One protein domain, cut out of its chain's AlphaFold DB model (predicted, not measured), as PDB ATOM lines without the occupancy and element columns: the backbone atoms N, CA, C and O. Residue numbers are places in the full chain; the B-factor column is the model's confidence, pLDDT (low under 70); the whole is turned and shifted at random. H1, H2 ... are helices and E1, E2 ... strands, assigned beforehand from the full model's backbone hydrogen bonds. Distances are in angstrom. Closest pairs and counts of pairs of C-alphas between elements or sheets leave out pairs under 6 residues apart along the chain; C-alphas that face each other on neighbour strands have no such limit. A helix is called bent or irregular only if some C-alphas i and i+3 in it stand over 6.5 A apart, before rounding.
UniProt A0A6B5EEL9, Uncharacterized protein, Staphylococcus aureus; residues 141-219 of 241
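This is residues 141 to 219 of the 241 residues of an uncharacterized protein of Staphylococcus aureus (UniProt A0A6B5EEL9). A small, strongly twisted sheet of four parallel strands has the kinked helix H1 packed on one side of its strand E1 and the helix H3 over the other side, so that E1 lies between the two helices. The short helix H2 only grazes the sheet, and E3 and E4 make the end of the sheet away from E2. The printed part has 79 residues, with three named helices and four named strands in the order E1, H1, E2, H2, H3, E3, E4; the sheet's order is E2, E1, E3, E4, and the class is mixed, helices and strands. It is compact, with a radius of gyration of the C-alphas of 12.3 A and spans of 34 by 30 by 24 A.

E1, residues 144 to 148, begins at C-alpha 144 (5.174, 43.381, -41.911) and is 12.8 A long. H1, residues 151 to 166, is 23.4 A long; it is irregular, with C-alphas 155 and 158 7.9 A apart, and has a kink of 53 degrees near residue 158. E2 is residues 170 to 172 and H2 residues 174 to 177. H3, residues 186 to 197, is 16.4 A long and begins at C-alpha 186 (19.571, 34.682, -26.078). E3, residues 201 to 206, is 16.3 A long. E4, residues 216 to 218, ends at C-alpha 218 (14.480, 28.180, -46.553).

E1 and E3 are parallel at 35 degrees, with N 146 and O 201 2.8 A apart, within hydrogen-bond range. E2, an edge strand, is parallel to E1 at 39 degrees, with N 145 and O 170 at 2.8 A. E4, the other edge strand, is parallel to E3 at 34 degrees, with N 217 and O 204 at 2.9 A. The pairing is staggered: E3 pairs with E1 over residues 201 to 204 and with E4 over 204 to 206. E1, H1, E2 form a strand-helix-strand unit, two parallel neighbour strands with a helix between them in the chain, and its crossover is right-handed. E2, H2, H3, E3 form a split unit, with E1 between its strands, also right-handed. H1 is on the sheet at a height of 7.4 A, over E1 and along the strands at 23 degrees on the local plane; the closest C-alphas of H1 and E2 are those of Lys 161 and Pro 171, 5.6 A apart. H3 is on the sheet at a height of 10.1 A, over E1, and runs along the strands at 16 degrees to E1 on the local plane; its closest C-alphas with E1 are those of Leu 196 and Cys 146, 6.9 A apart. H1 and H3 are apart. H1 and H2 are close but not clearly touching, with the C-alphas of Pro 151 and Leu 175 closest at 7.7 A. Every O i to N i+4 pair is within hydrogen-bond range in H3, 6 of 12 are in H1, and H2 is too short for such a pair.

The C-alphas of Leu 141 and Asp 184 are the two farthest apart, at 34.7 A. The printed part has no cut, and no link is long. The mean pLDDT of the printed part is 86.1, and residues 209 to 215, between E3 and E4, are under 70.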
ATOM      1  N   LEU A 141      -1.226  49.582 -47.301       96.56
ATOM      2  CA  LEU A 141      -0.023  49.209 -46.568       96.56
ATOM      3  C   LEU A 141       0.202  47.700 -46.657       96.56
ATOM      4  O   LEU A 141      -0.738  46.909 -46.772       96.56
ATOM      5  N   ARG A 142       1.471  47.304 -46.604       95.56
ATOM      6  CA  ARG A 142       1.890  45.919 -46.787       95.56
ATOM      7  C   ARG A 142       2.073  45.234 -45.431       95.56
ATOM      8  O   ARG A 142       2.473  45.876 -44.461       95.56
ATOM      9  N   PRO A 143       1.795  43.927 -45.335       95.75
ATOM     10  CA  PRO A 143       2.046  43.175 -44.113       95.75
ATOM     11  C   PRO A 143       3.537  43.185 -43.751       95.75
ATOM     12  O   PRO A 143       4.398  42.933 -44.597       95.75
ATOM     13  N   VAL A 144       3.823  43.447 -42.476       97.19
ATOM     14  CA  VAL A 144       5.174  43.381 -41.911       97.19
ATOM     15  C   VAL A 144       5.486  41.945 -41.497       97.19
ATOM     16  O   VAL A 144       4.667  41.299 -40.839       97.19
ATOM     17  N   ASN A 145       6.682  41.472 -41.847       94.94
ATOM     18  CA  ASN A 145       7.202  40.166 -41.463       94.94
ATOM     19  C   ASN A 145       8.491  40.330 -40.640       94.94
ATOM     20  O   ASN A 145       9.527  40.722 -41.180       94.94
ATOM     21  N   CYS A 146       8.444  40.001 -39.347       94.56
ATOM     22  CA  CYS A 146       9.614  39.933 -38.476       94.56
ATOM     23  C   CYS A 146      10.483  38.727 -38.823       94.56
ATOM     24  O   CYS A 146      10.033  37.580 -38.770       94.56
ATOM     25  N   ILE A 147      11.740  39.005 -39.168       93.00
ATOM     26  CA  ILE A 147      12.723  38.000 -39.548       93.00
ATOM     27  C   ILE A 147      13.389  37.447 -38.293       93.00
ATOM     28  O   ILE A 147      14.231  38.101 -37.678       93.00
ATOM     29  N   ASN A 148      13.084  36.192 -37.975       89.31
ATOM     30  CA  ASN A 148      13.869  35.399 -37.046       89.31
ATOM     31  C   ASN A 148      14.887  34.551 -37.800       89.31
ATOM     32  O   ASN A 148      14.572  33.518 -38.398       89.31
ATOM     33  N   ILE A 149      16.131  35.002 -37.739       86.94
ATOM     34  CA  ILE A 149      17.292  34.289 -38.244       86.94
ATOM     35  C   ILE A 149      18.320  34.153 -37.126       86.94
ATOM     36  O   ILE A 149      18.470  35.043 -36.287       86.94
ATOM     37  N   LEU A 150      19.036  33.030 -37.118       83.38
ATOM     38  CA  LEU A 150      20.152  32.839 -36.201       83.38
ATOM     39  C   LEU A 150      21.269  33.862 -36.498       83.38
ATOM     40  O   LEU A 150      21.556  34.102 -37.678       83.38
ATOM     41  N   PRO A 151      21.921  34.457 -35.480       84.31
ATOM     42  CA  PRO A 151      22.947  35.483 -35.680       84.31
ATOM     43  C   PRO A 151      24.070  35.084 -36.655       84.31
ATOM     44  O   PRO A 151      24.466  35.879 -37.503       84.31
ATOM     45  N   GLU A 152      24.537  33.835 -36.619       83.88
ATOM     46  CA  GLU A 152      25.568  33.295 -37.522       83.88
ATOM     47  C   GLU A 152      25.150  33.254 -39.004       83.88
ATOM     48  O   GLU A 152      25.978  33.098 -39.911       83.88
ATOM     49  N   HIS A 153      23.852  33.373 -39.268       87.38
ATOM     50  CA  HIS A 153      23.259  33.377 -40.598       87.38
ATOM     51  C   HIS A 153      22.794  34.768 -41.035       87.38
ATOM     52  O   HIS A 153      22.433  34.943 -42.198       87.38
ATOM     53  N   HIS A 154      22.870  35.774 -40.156       90.19
ATOM     54  CA  HIS A 154      22.452  37.148 -40.450       90.19
ATOM     55  C   HIS A 154      23.227  37.779 -41.616       90.19
ATOM     56  O   HIS A 154      22.689  38.609 -42.335       90.19
ATOM     57  N   LYS A 155      24.427  37.278 -41.940       89.62
ATOM     58  CA  LYS A 155      25.158  37.642 -43.172       89.62
ATOM     59  C   LYS A 155      24.370  37.441 -44.478       89.62
ATOM     60  O   LYS A 155      24.776  37.966 -45.506       89.62
ATOM     61  N   TYR A 156      23.284  36.666 -44.459       91.62
ATOM     62  CA  TYR A 156      22.417  36.429 -45.616       91.62
ATOM     63  C   TYR A 156      21.135  37.277 -45.622       91.62
ATOM     64  O   TYR A 156      20.238  37.033 -46.433       91.62
ATOM     65  N   ILE A 157      21.019  38.252 -44.721       94.12
ATOM     66  CA  ILE A 157      19.778  38.988 -44.484       94.12
ATOM     67  C   ILE A 157      19.252  39.737 -45.710       94.12
ATOM     68  O   ILE A 157      18.045  39.763 -45.938       94.12
ATOM     69  N   ASP A 158      20.134  40.265 -46.554       95.12
ATOM     70  CA  ASP A 158      19.727  41.066 -47.711       95.12
ATOM     71  C   ASP A 158      18.983  40.239 -48.769       95.12
ATOM     72  O   ASP A 158      17.994  40.703 -49.336       95.12
ATOM     73  N   TRP A 159      19.363  38.973 -48.974       94.25
ATOM     74  CA  TRP A 159      18.620  38.050 -49.846       94.25
ATOM     75  C   TRP A 159      17.222  37.748 -49.306       94.25
ATOM     76  O   TRP A 159      16.268  37.606 -50.071       94.25
ATOM     77  N   ILE A 160      17.089  37.678 -47.982       94.62
ATOM     78  CA  ILE A 160      15.809  37.433 -47.315       94.62
ATOM     79  C   ILE A 160      14.912  38.667 -47.451       94.62
ATOM     80  O   ILE A 160      13.758  38.539 -47.854       94.62
ATOM     81  N   LYS A 161      15.447  39.866 -47.190       95.75
ATOM     82  CA  LYS A 161      14.742  41.140 -47.408       95.75
ATOM     83  C   LYS A 161      14.277  41.269 -48.855       95.75
ATOM     84  O   LYS A 161      13.106  41.550 -49.095       95.75
ATOM     85  N   TYR A 162      15.166  40.987 -49.810       95.25
ATOM     86  CA  TYR A 162      14.845  41.007 -51.235       95.25
ATOM     87  C   TYR A 162      13.674  40.070 -51.561       95.25
ATOM     88  O   TYR A 162      12.713  40.474 -52.216       95.25
ATOM     89  N   HIS A 163      13.719  38.829 -51.065       94.44
ATOM     90  CA  HIS A 163      12.633  37.868 -51.245       94.44
ATOM     91  C   HIS A 163      11.303  38.392 -50.681       94.44
ATOM     92  O   HIS A 163      10.267  38.253 -51.328       94.44
ATOM     93  N   LEU A 164      11.311  39.010 -49.498       95.50
ATOM     94  CA  LEU A 164      10.097  39.516 -48.856       95.50
ATOM     95  C   LEU A 164       9.470  40.674 -49.629       95.50
ATOM     96  O   LEU A 164       8.292  40.597 -49.977       95.50
ATOM     97  N   PHE A 165      10.262  41.685 -49.979       95.56
ATOM     98  CA  PHE A 165       9.788  42.813 -50.778       95.56
ATOM     99  C   PHE A 165       9.239  42.369 -52.138       95.56
ATOM    100  O   PHE A 165       8.171  42.826 -52.552       95.56
ATOM    101  N   TYR A 166       9.921  41.433 -52.813       93.44
ATOM    102  CA  TYR A 166       9.457  40.865 -54.082       93.44
ATOM    103  C   TYR A 166       8.065  40.227 -53.948       93.44
ATOM    104  O   TYR A 166       7.220  40.371 -54.829       93.44
ATOM    105  N   ASN A 167       7.795  39.593 -52.804       93.50
ATOM    106  CA  ASN A 167       6.501  39.003 -52.461       93.50
ATOM    107  C   ASN A 167       5.546  39.981 -51.744       93.50
ATOM    108  O   ASN A 167       4.566  39.549 -51.146       93.50
ATOM    109  N   LYS A 168       5.800  41.296 -51.825       93.88
ATOM    110  CA  LYS A 168       4.968  42.370 -51.249       93.88
ATOM    111  C   LYS A 168       4.826  42.319 -49.719       93.88
ATOM    112  O   LYS A 168       3.834  42.806 -49.179       93.88
ATOM    113  N   PHE A 169       5.838  41.799 -49.028       95.38
ATOM    114  CA  PHE A 169       5.985  41.883 -47.573       95.38
ATOM    115  C   PHE A 169       7.036  42.922 -47.187       95.38
ATOM    116  O   PHE A 169       8.030  43.102 -47.891       95.38
ATOM    117  N   VAL A 170       6.844  43.556 -46.031       96.88
ATOM    118  CA  VAL A 170       7.809  44.501 -45.458       96.88
ATOM    119  C   VAL A 170       8.690  43.765 -44.454       96.88
ATOM    120  O   VAL A 170       8.168  43.249 -43.464       96.88
ATOM    121  N   PRO A 171      10.009  43.668 -44.678       96.50
ATOM    122  CA  PRO A 171      10.892  42.987 -43.750       96.50
ATOM    123  C   PRO A 171      11.110  43.820 -42.485       96.50
ATOM    124  O   PRO A 171      11.500  44.982 -42.556       96.50
ATOM    125  N   LEU A 172      10.938  43.186 -41.326       96.50
ATOM    126  CA  LEU A 172      11.419  43.687 -40.045       96.50
ATOM    127  C   LEU A 172      12.654  42.882 -39.624       96.50
ATOM    128  O   LEU A 172      12.554  41.813 -39.024       96.50
ATOM    129  N   ASP A 173      13.830  43.407 -39.959       95.19
ATOM    130  CA  ASP A 173      15.123  42.868 -39.532       95.19
ATOM    131  C   ASP A 173      15.554  43.504 -38.211       95.19
ATOM    132  O   ASP A 173      16.133  44.595 -38.178       95.19
ATOM    133  N   TYR A 174      15.236  42.825 -37.111       92.81
ATOM    134  CA  TYR A 174      15.497  43.357 -35.781       92.81
ATOM    135  C   TYR A 174      16.988  43.360 -35.417       92.81
ATOM    136  O   TYR A 174      17.459  44.304 -34.786       92.81
ATOM    137  N   LEU A 175      17.752  42.365 -35.880       91.88
ATOM    138  CA  LEU A 175      19.187  42.254 -35.593       91.88
ATOM    139  C   LEU A 175      20.011  43.376 -36.237       91.88
ATOM    140  O   LEU A 175      21.013  43.789 -35.655       91.88
ATOM    141  N   SER A 176      19.593  43.914 -37.389       93.69
ATOM    142  CA  SER A 176      20.237  45.118 -37.941       93.69
ATOM    143  C   SER A 176      19.945  46.372 -37.123       93.69
ATOM    144  O   SER A 176      20.798  47.253 -37.043       93.69
ATOM    145  N   ILE A 177      18.760  46.475 -36.511       94.12
ATOM    146  CA  ILE A 177      18.395  47.624 -35.670       94.12
ATOM    147  C   ILE A 177      19.138  47.548 -34.334       94.12
ATOM    148  O   ILE A 177      19.846  48.482 -33.964       94.12
ATOM    149  N   LYS A 178      18.996  46.423 -33.632       91.94
ATOM    150  CA  LYS A 178      19.610  46.152 -32.334       91.94
ATOM    151  C   LYS A 178      20.478  44.895 -32.466       91.94
ATOM    152  O   LYS A 178      19.962  43.782 -32.371       91.94
ATOM    153  N   PRO A 179      21.793  45.051 -32.705       86.25
ATOM    154  CA  PRO A 179      22.712  43.922 -32.798       86.25
ATOM    155  C   PRO A 179      22.766  43.093 -31.515       86.25
ATOM    156  O   PRO A 179      22.516  43.598 -30.419       86.25
ATOM    157  N   TYR A 180      23.189  41.832 -31.638       82.81
ATOM    158  CA  TYR A 180      23.196  40.873 -30.526       82.81
ATOM    159  C   TYR A 180      23.998  41.338 -29.286       82.81
ATOM    160  O   TYR A 180      23.711  40.925 -28.170       82.81
ATOM    161  N   ILE A 181      24.963  42.252 -29.455       83.62
ATOM    162  CA  ILE A 181      25.751  42.839 -28.355       83.62
ATOM    163  C   ILE A 181      24.906  43.608 -27.324       83.62
ATOM    164  O   ILE A 181      25.339  43.792 -26.192       83.62
ATOM    165  N   TYR A 182      23.701  44.048 -27.697       83.44
ATOM    166  CA  TYR A 182      22.771  44.741 -26.801       83.44
ATOM    167  C   TYR A 182      21.900  43.788 -25.969       83.44
ATOM    168  O   TYR A 182      21.001  44.247 -25.261       83.44
ATOM    169  N   PHE A 183      22.132  42.480 -26.065       81.94
ATOM    170  CA  PHE A 183      21.401  41.469 -25.316       81.94
ATOM    171  C   PHE A 183      22.355  40.727 -24.393       81.94
ATOM    172  O   PHE A 183      23.342  40.142 -24.833       81.94
ATOM    173  N   ASP A 184      22.012  40.694 -23.108       80.56
ATOM    174  CA  ASP A 184      22.800  39.971 -22.109       80.56
ATOM    175  C   ASP A 184      22.806  38.454 -22.371       80.56
ATOM    176  O   ASP A 184      23.738  37.749 -21.984       80.56
ATOM    177  N   ASN A 185      21.747  37.934 -23.004       79.69
ATOM    178  CA  ASN A 185      21.612  36.533 -23.389       79.69
ATOM    179  C   ASN A 185      20.550  36.322 -24.489       79.69
ATOM    180  O   ASN A 185      19.770  37.218 -24.824       79.69
ATOM    181  N   ILE A 186      20.490  35.090 -25.006       78.88
ATOM    182  CA  ILE A 186      19.571  34.682 -26.078       78.88
ATOM    183  C   ILE A 186      18.092  34.739 -25.663       78.88
ATOM    184  O   ILE A 186      17.229  34.958 -26.509       78.88
ATOM    185  N   GLU A 187      17.779  34.565 -24.378       83.38
ATOM    186  CA  GLU A 187      16.400  34.593 -23.877       83.38
ATOM    187  C   GLU A 187      15.842  36.021 -23.856       83.38
ATOM    188  O   GLU A 187      14.681  36.227 -24.205       83.38
ATOM    189  N   HIS A 188      16.676  37.022 -23.558       83.88
ATOM    190  CA  HIS A 188      16.299  38.428 -23.698       83.88
ATOM    191  C   HIS A 188      15.963  38.751 -25.163       83.88
ATOM    192  O   HIS A 188      14.886  39.278 -25.438       83.88
ATOM    193  N   TYR A 189      16.809  38.338 -26.112       84.00
ATOM    194  CA  TYR A 189      16.524  38.486 -27.545       84.00
ATOM    195  C   TYR A 189      15.205  37.818 -27.962       84.00
ATOM    196  O   TYR A 189      14.357  38.452 -28.591       84.00
ATOM    197  N   LYS A 190      14.979  36.562 -27.556       82.50
ATOM    198  CA  LYS A 190      13.724  35.846 -27.835       82.50
ATOM    199  C   LYS A 190      12.501  36.539 -27.233       82.50
ATOM    200  O   LYS A 190      11.442  36.521 -27.851       82.50
ATOM    201  N   SER A 191      12.632  37.138 -26.049       85.12
ATOM    202  CA  SER A 191      11.529  37.855 -25.401       85.12
ATOM    203  C   SER A 191      11.104  39.102 -26.187       85.12
ATOM    204  O   SER A 191       9.910  39.310 -26.392       85.12
ATOM    205  N   GLU A 192      12.059  39.879 -26.708       87.44
ATOM    206  CA  GLU A 192      11.762  41.031 -27.567       87.44
ATOM    207  C   GLU A 192      11.231  40.593 -28.941       87.44
ATOM    208  O   GLU A 192      10.271  41.182 -29.429       87.44
ATOM    209  N   LEU A 193      11.746  39.507 -29.535       85.19
ATOM    210  CA  LEU A 193      11.139  38.922 -30.739       85.19
ATOM    211  C   LEU A 193       9.692  38.472 -30.499       85.19
ATOM    212  O   LEU A 193       8.828  38.703 -31.339       85.19
ATOM    213  N   SER A 194       9.400  37.859 -29.348       83.94
ATOM    214  CA  SER A 194       8.038  37.439 -29.008       83.94
ATOM    215  C   SER A 194       7.070  38.620 -28.962       83.94
ATOM    216  O   SER A 194       5.930  38.475 -29.387       83.94
ATOM    217  N   LEU A 195       7.520  39.788 -28.496       86.62
ATOM    218  CA  LEU A 195       6.729  41.019 -28.541       86.62
ATOM    219  C   LEU A 195       6.439  41.450 -29.988       86.62
ATOM    220  O   LEU A 195       5.312  41.821 -30.307       86.62
ATOM    221  N   LEU A 196       7.438  41.386 -30.875       89.62
ATOM    222  CA  LEU A 196       7.247  41.703 -32.295       89.62
ATOM    223  C   LEU A 196       6.224  40.756 -32.946       89.62
ATOM    224  O   LEU A 196       5.419  41.196 -33.767       89.62
ATOM    225  N   ASN A 197       6.188  39.490 -32.528       82.62
ATOM    226  CA  ASN A 197       5.263  38.475 -33.051       82.62
ATOM    227  C   ASN A 197       3.798  38.746 -32.709       82.62
ATOM    228  O   ASN A 197       2.906  38.271 -33.404       82.62
ATOM    229  N   GLU A 198       3.531  39.522 -31.659       87.12
ATOM    230  CA  GLU A 198       2.175  39.974 -31.334       87.12
ATOM    231  C   GLU A 198       1.705  41.121 -32.245       87.12
ATOM    232  O   GLU A 198       0.527  41.484 -32.235       87.12
ATOM    233  N   ARG A 199       2.621  41.733 -33.006       89.06
ATOM    234  CA  ARG A 199       2.381  42.954 -33.788       89.06
ATOM    235  C   ARG A 199       2.478  42.749 -35.295       89.06
ATOM    236  O   ARG A 199       1.908  43.535 -36.049       89.06
ATOM    237  N   CYS A 200       3.199  41.729 -35.739       91.12
ATOM    238  CA  CYS A 200       3.441  41.460 -37.149       91.12
ATOM    239  C   CYS A 200       3.573  39.955 -37.409       91.12
ATOM    240  O   CYS A 200       3.619  39.154 -36.477       91.12
ATOM    241  N   ASN A 201       3.618  39.560 -38.681       90.44
ATOM    242  CA  ASN A 201       3.827  38.156 -39.013       90.44
ATOM    243  C   ASN A 201       5.239  37.745 -38.607       90.44
ATOM    244  O   ASN A 201       6.199  38.476 -38.844       90.44
ATOM    245  N   TYR A 202       5.384  36.547 -38.062       87.38
ATOM    246  CA  TYR A 202       6.692  35.999 -37.741       87.38
ATOM    247  C   TYR A 202       7.153  35.047 -38.828       87.38
ATOM    248  O   TYR A 202       6.389  34.176 -39.237       87.38
ATOM    249  N   ILE A 203       8.403  35.173 -39.264       89.38
ATOM    250  CA  ILE A 203       9.012  34.226 -40.193       89.38
ATOM    251  C   ILE A 203      10.317  33.695 -39.616       89.38
ATOM    252  O   ILE A 203      11.191  34.452 -39.199       89.38
ATOM    253  N   SER A 204      10.462  32.375 -39.599       87.38
ATOM    254  CA  SER A 204      11.723  31.732 -39.228       87.38
ATOM    255  C   SER A 204      12.492  31.343 -40.483       87.38
ATOM    256  O   SER A 204      11.946  30.695 -41.373       87.38
ATOM    257  N   VAL A 205      13.764  31.738 -40.566       86.25
ATOM    258  CA  VAL A 205      14.597  31.469 -41.745       86.25
ATOM    259  C   VAL A 205      15.640  30.406 -41.441       86.25
ATOM    260  O   VAL A 205      16.518  30.616 -40.607       86.25
ATOM    261  N   MET A 206      15.565  29.281 -42.148       82.00
ATOM    262  CA  MET A 206      16.377  28.090 -41.899       82.00
ATOM    263  C   MET A 206      17.228  27.711 -43.126       82.00
ATOM    264  O   MET A 206      16.836  27.948 -44.272       82.00
ATOM    265  N   PRO A 207      18.398  27.075 -42.933       77.19
ATOM    266  CA  PRO A 207      19.253  26.653 -44.044       77.19
ATOM    267  C   PRO A 207      18.688  25.482 -44.867       77.19
ATOM    268  O   PRO A 207      19.167  25.224 -45.976       77.19
ATOM    269  N   TYR A 208      17.683  24.779 -44.345       75.00
ATOM    270  CA  TYR A 208      17.003  23.645 -44.968       75.00
ATOM    271  C   TYR A 208      15.496  23.902 -45.079       75.00
ATOM    272  O   TYR A 208      14.937  24.725 -44.357       75.00
ATOM    273  N   TYR A 209      14.846  23.199 -46.007       64.81
ATOM    274  CA  TYR A 209      13.397  23.257 -46.184       64.81
ATOM    275  C   TYR A 209      12.683  22.570 -45.015       64.81
ATOM    276  O   TYR A 209      13.061  21.465 -44.627       64.81
ATOM    277  N   VAL A 210      11.648  23.216 -44.476       61.16
ATOM    278  CA  VAL A 210      10.790  22.658 -43.423       61.16
ATOM    279  C   VAL A 210       9.351  22.736 -43.918       61.16
ATOM    280  O   VAL A 210       8.779  23.819 -43.997       61.16
ATOM    281  N   SER A 211       8.775  21.590 -44.280       52.16
ATOM    282  CA  SER A 211       7.516  21.496 -45.031       52.16
ATOM    283  C   SER A 211       6.245  21.783 -44.228       52.16
ATOM    284  O   SER A 211       5.159  21.716 -44.792       52.16
ATOM    285  N   GLU A 212       6.338  22.041 -42.923       49.28
ATOM    286  CA  GLU A 212       5.178  21.866 -42.036       49.28
ATOM    287  C   GLU A 212       4.523  23.147 -41.507       49.28
ATOM    288  O   GLU A 212       3.530  23.032 -40.804       49.28
ATOM    289  N   ASN A 213       4.970  24.358 -41.865       51.22
ATOM    290  CA  ASN A 213       4.244  25.586 -41.501       51.22
ATOM    291  C   ASN A 213       4.478  26.725 -42.506       51.22
ATOM    292  O   ASN A 213       5.614  26.977 -42.898       51.22
ATOM    293  N   ASN A 214       3.420  27.478 -42.835       50.50
ATOM    294  CA  ASN A 214       3.409  28.626 -43.768       50.50
ATOM    295  C   ASN A 214       4.312  29.819 -43.362       50.50
ATOM    296  O   ASN A 214       4.299  30.853 -44.024       50.50
ATOM    297  N   PHE A 215       5.076  29.698 -42.276       65.69
ATOM    298  CA  PHE A 215       5.872  30.765 -41.661       65.69
ATOM    299  C   PHE A 215       7.369  30.422 -41.568       65.69
ATOM    300  O   PHE A 215       8.105  31.016 -40.780       65.69
ATOM    301  N   ASN A 216       7.831  29.465 -42.376       79.94
ATOM    302  CA  ASN A 216       9.241  29.115 -42.495       79.94
ATOM    303  C   ASN A 216       9.741  29.439 -43.905       79.94
ATOM    304  O   ASN A 216       9.098  29.067 -44.881       79.94
ATOM    305  N   LEU A 217      10.896  30.099 -44.007       85.19
ATOM    306  CA  LEU A 217      11.604  30.315 -45.268       85.19
ATOM    307  C   LEU A 217      12.918  29.543 -45.255       85.19
ATOM    308  O   LEU A 217      13.697  29.615 -44.305       85.19
ATOM    309  N   SER A 218      13.194  28.828 -46.334       86.62
ATOM    310  CA  SER A 218      14.480  28.180 -46.553       86.62
ATOM    311  C   SER A 218      15.453  29.089 -47.300       86.62
ATOM    312  O   SER A 218      15.067  29.944 -48.101       86.62
ATOM    313  N   PHE A 219      16.754  28.848 -47.136       85.94
ATOM    314  CA  PHE A 219      17.768  29.567 -47.918       85.94
ATOM    315  C   PHE A 219      17.617  29.373 -49.431       85.94
ATOM    316  O   PHE A 219      17.953  30.269 -50.207       85.94
TER     317      PHE A 219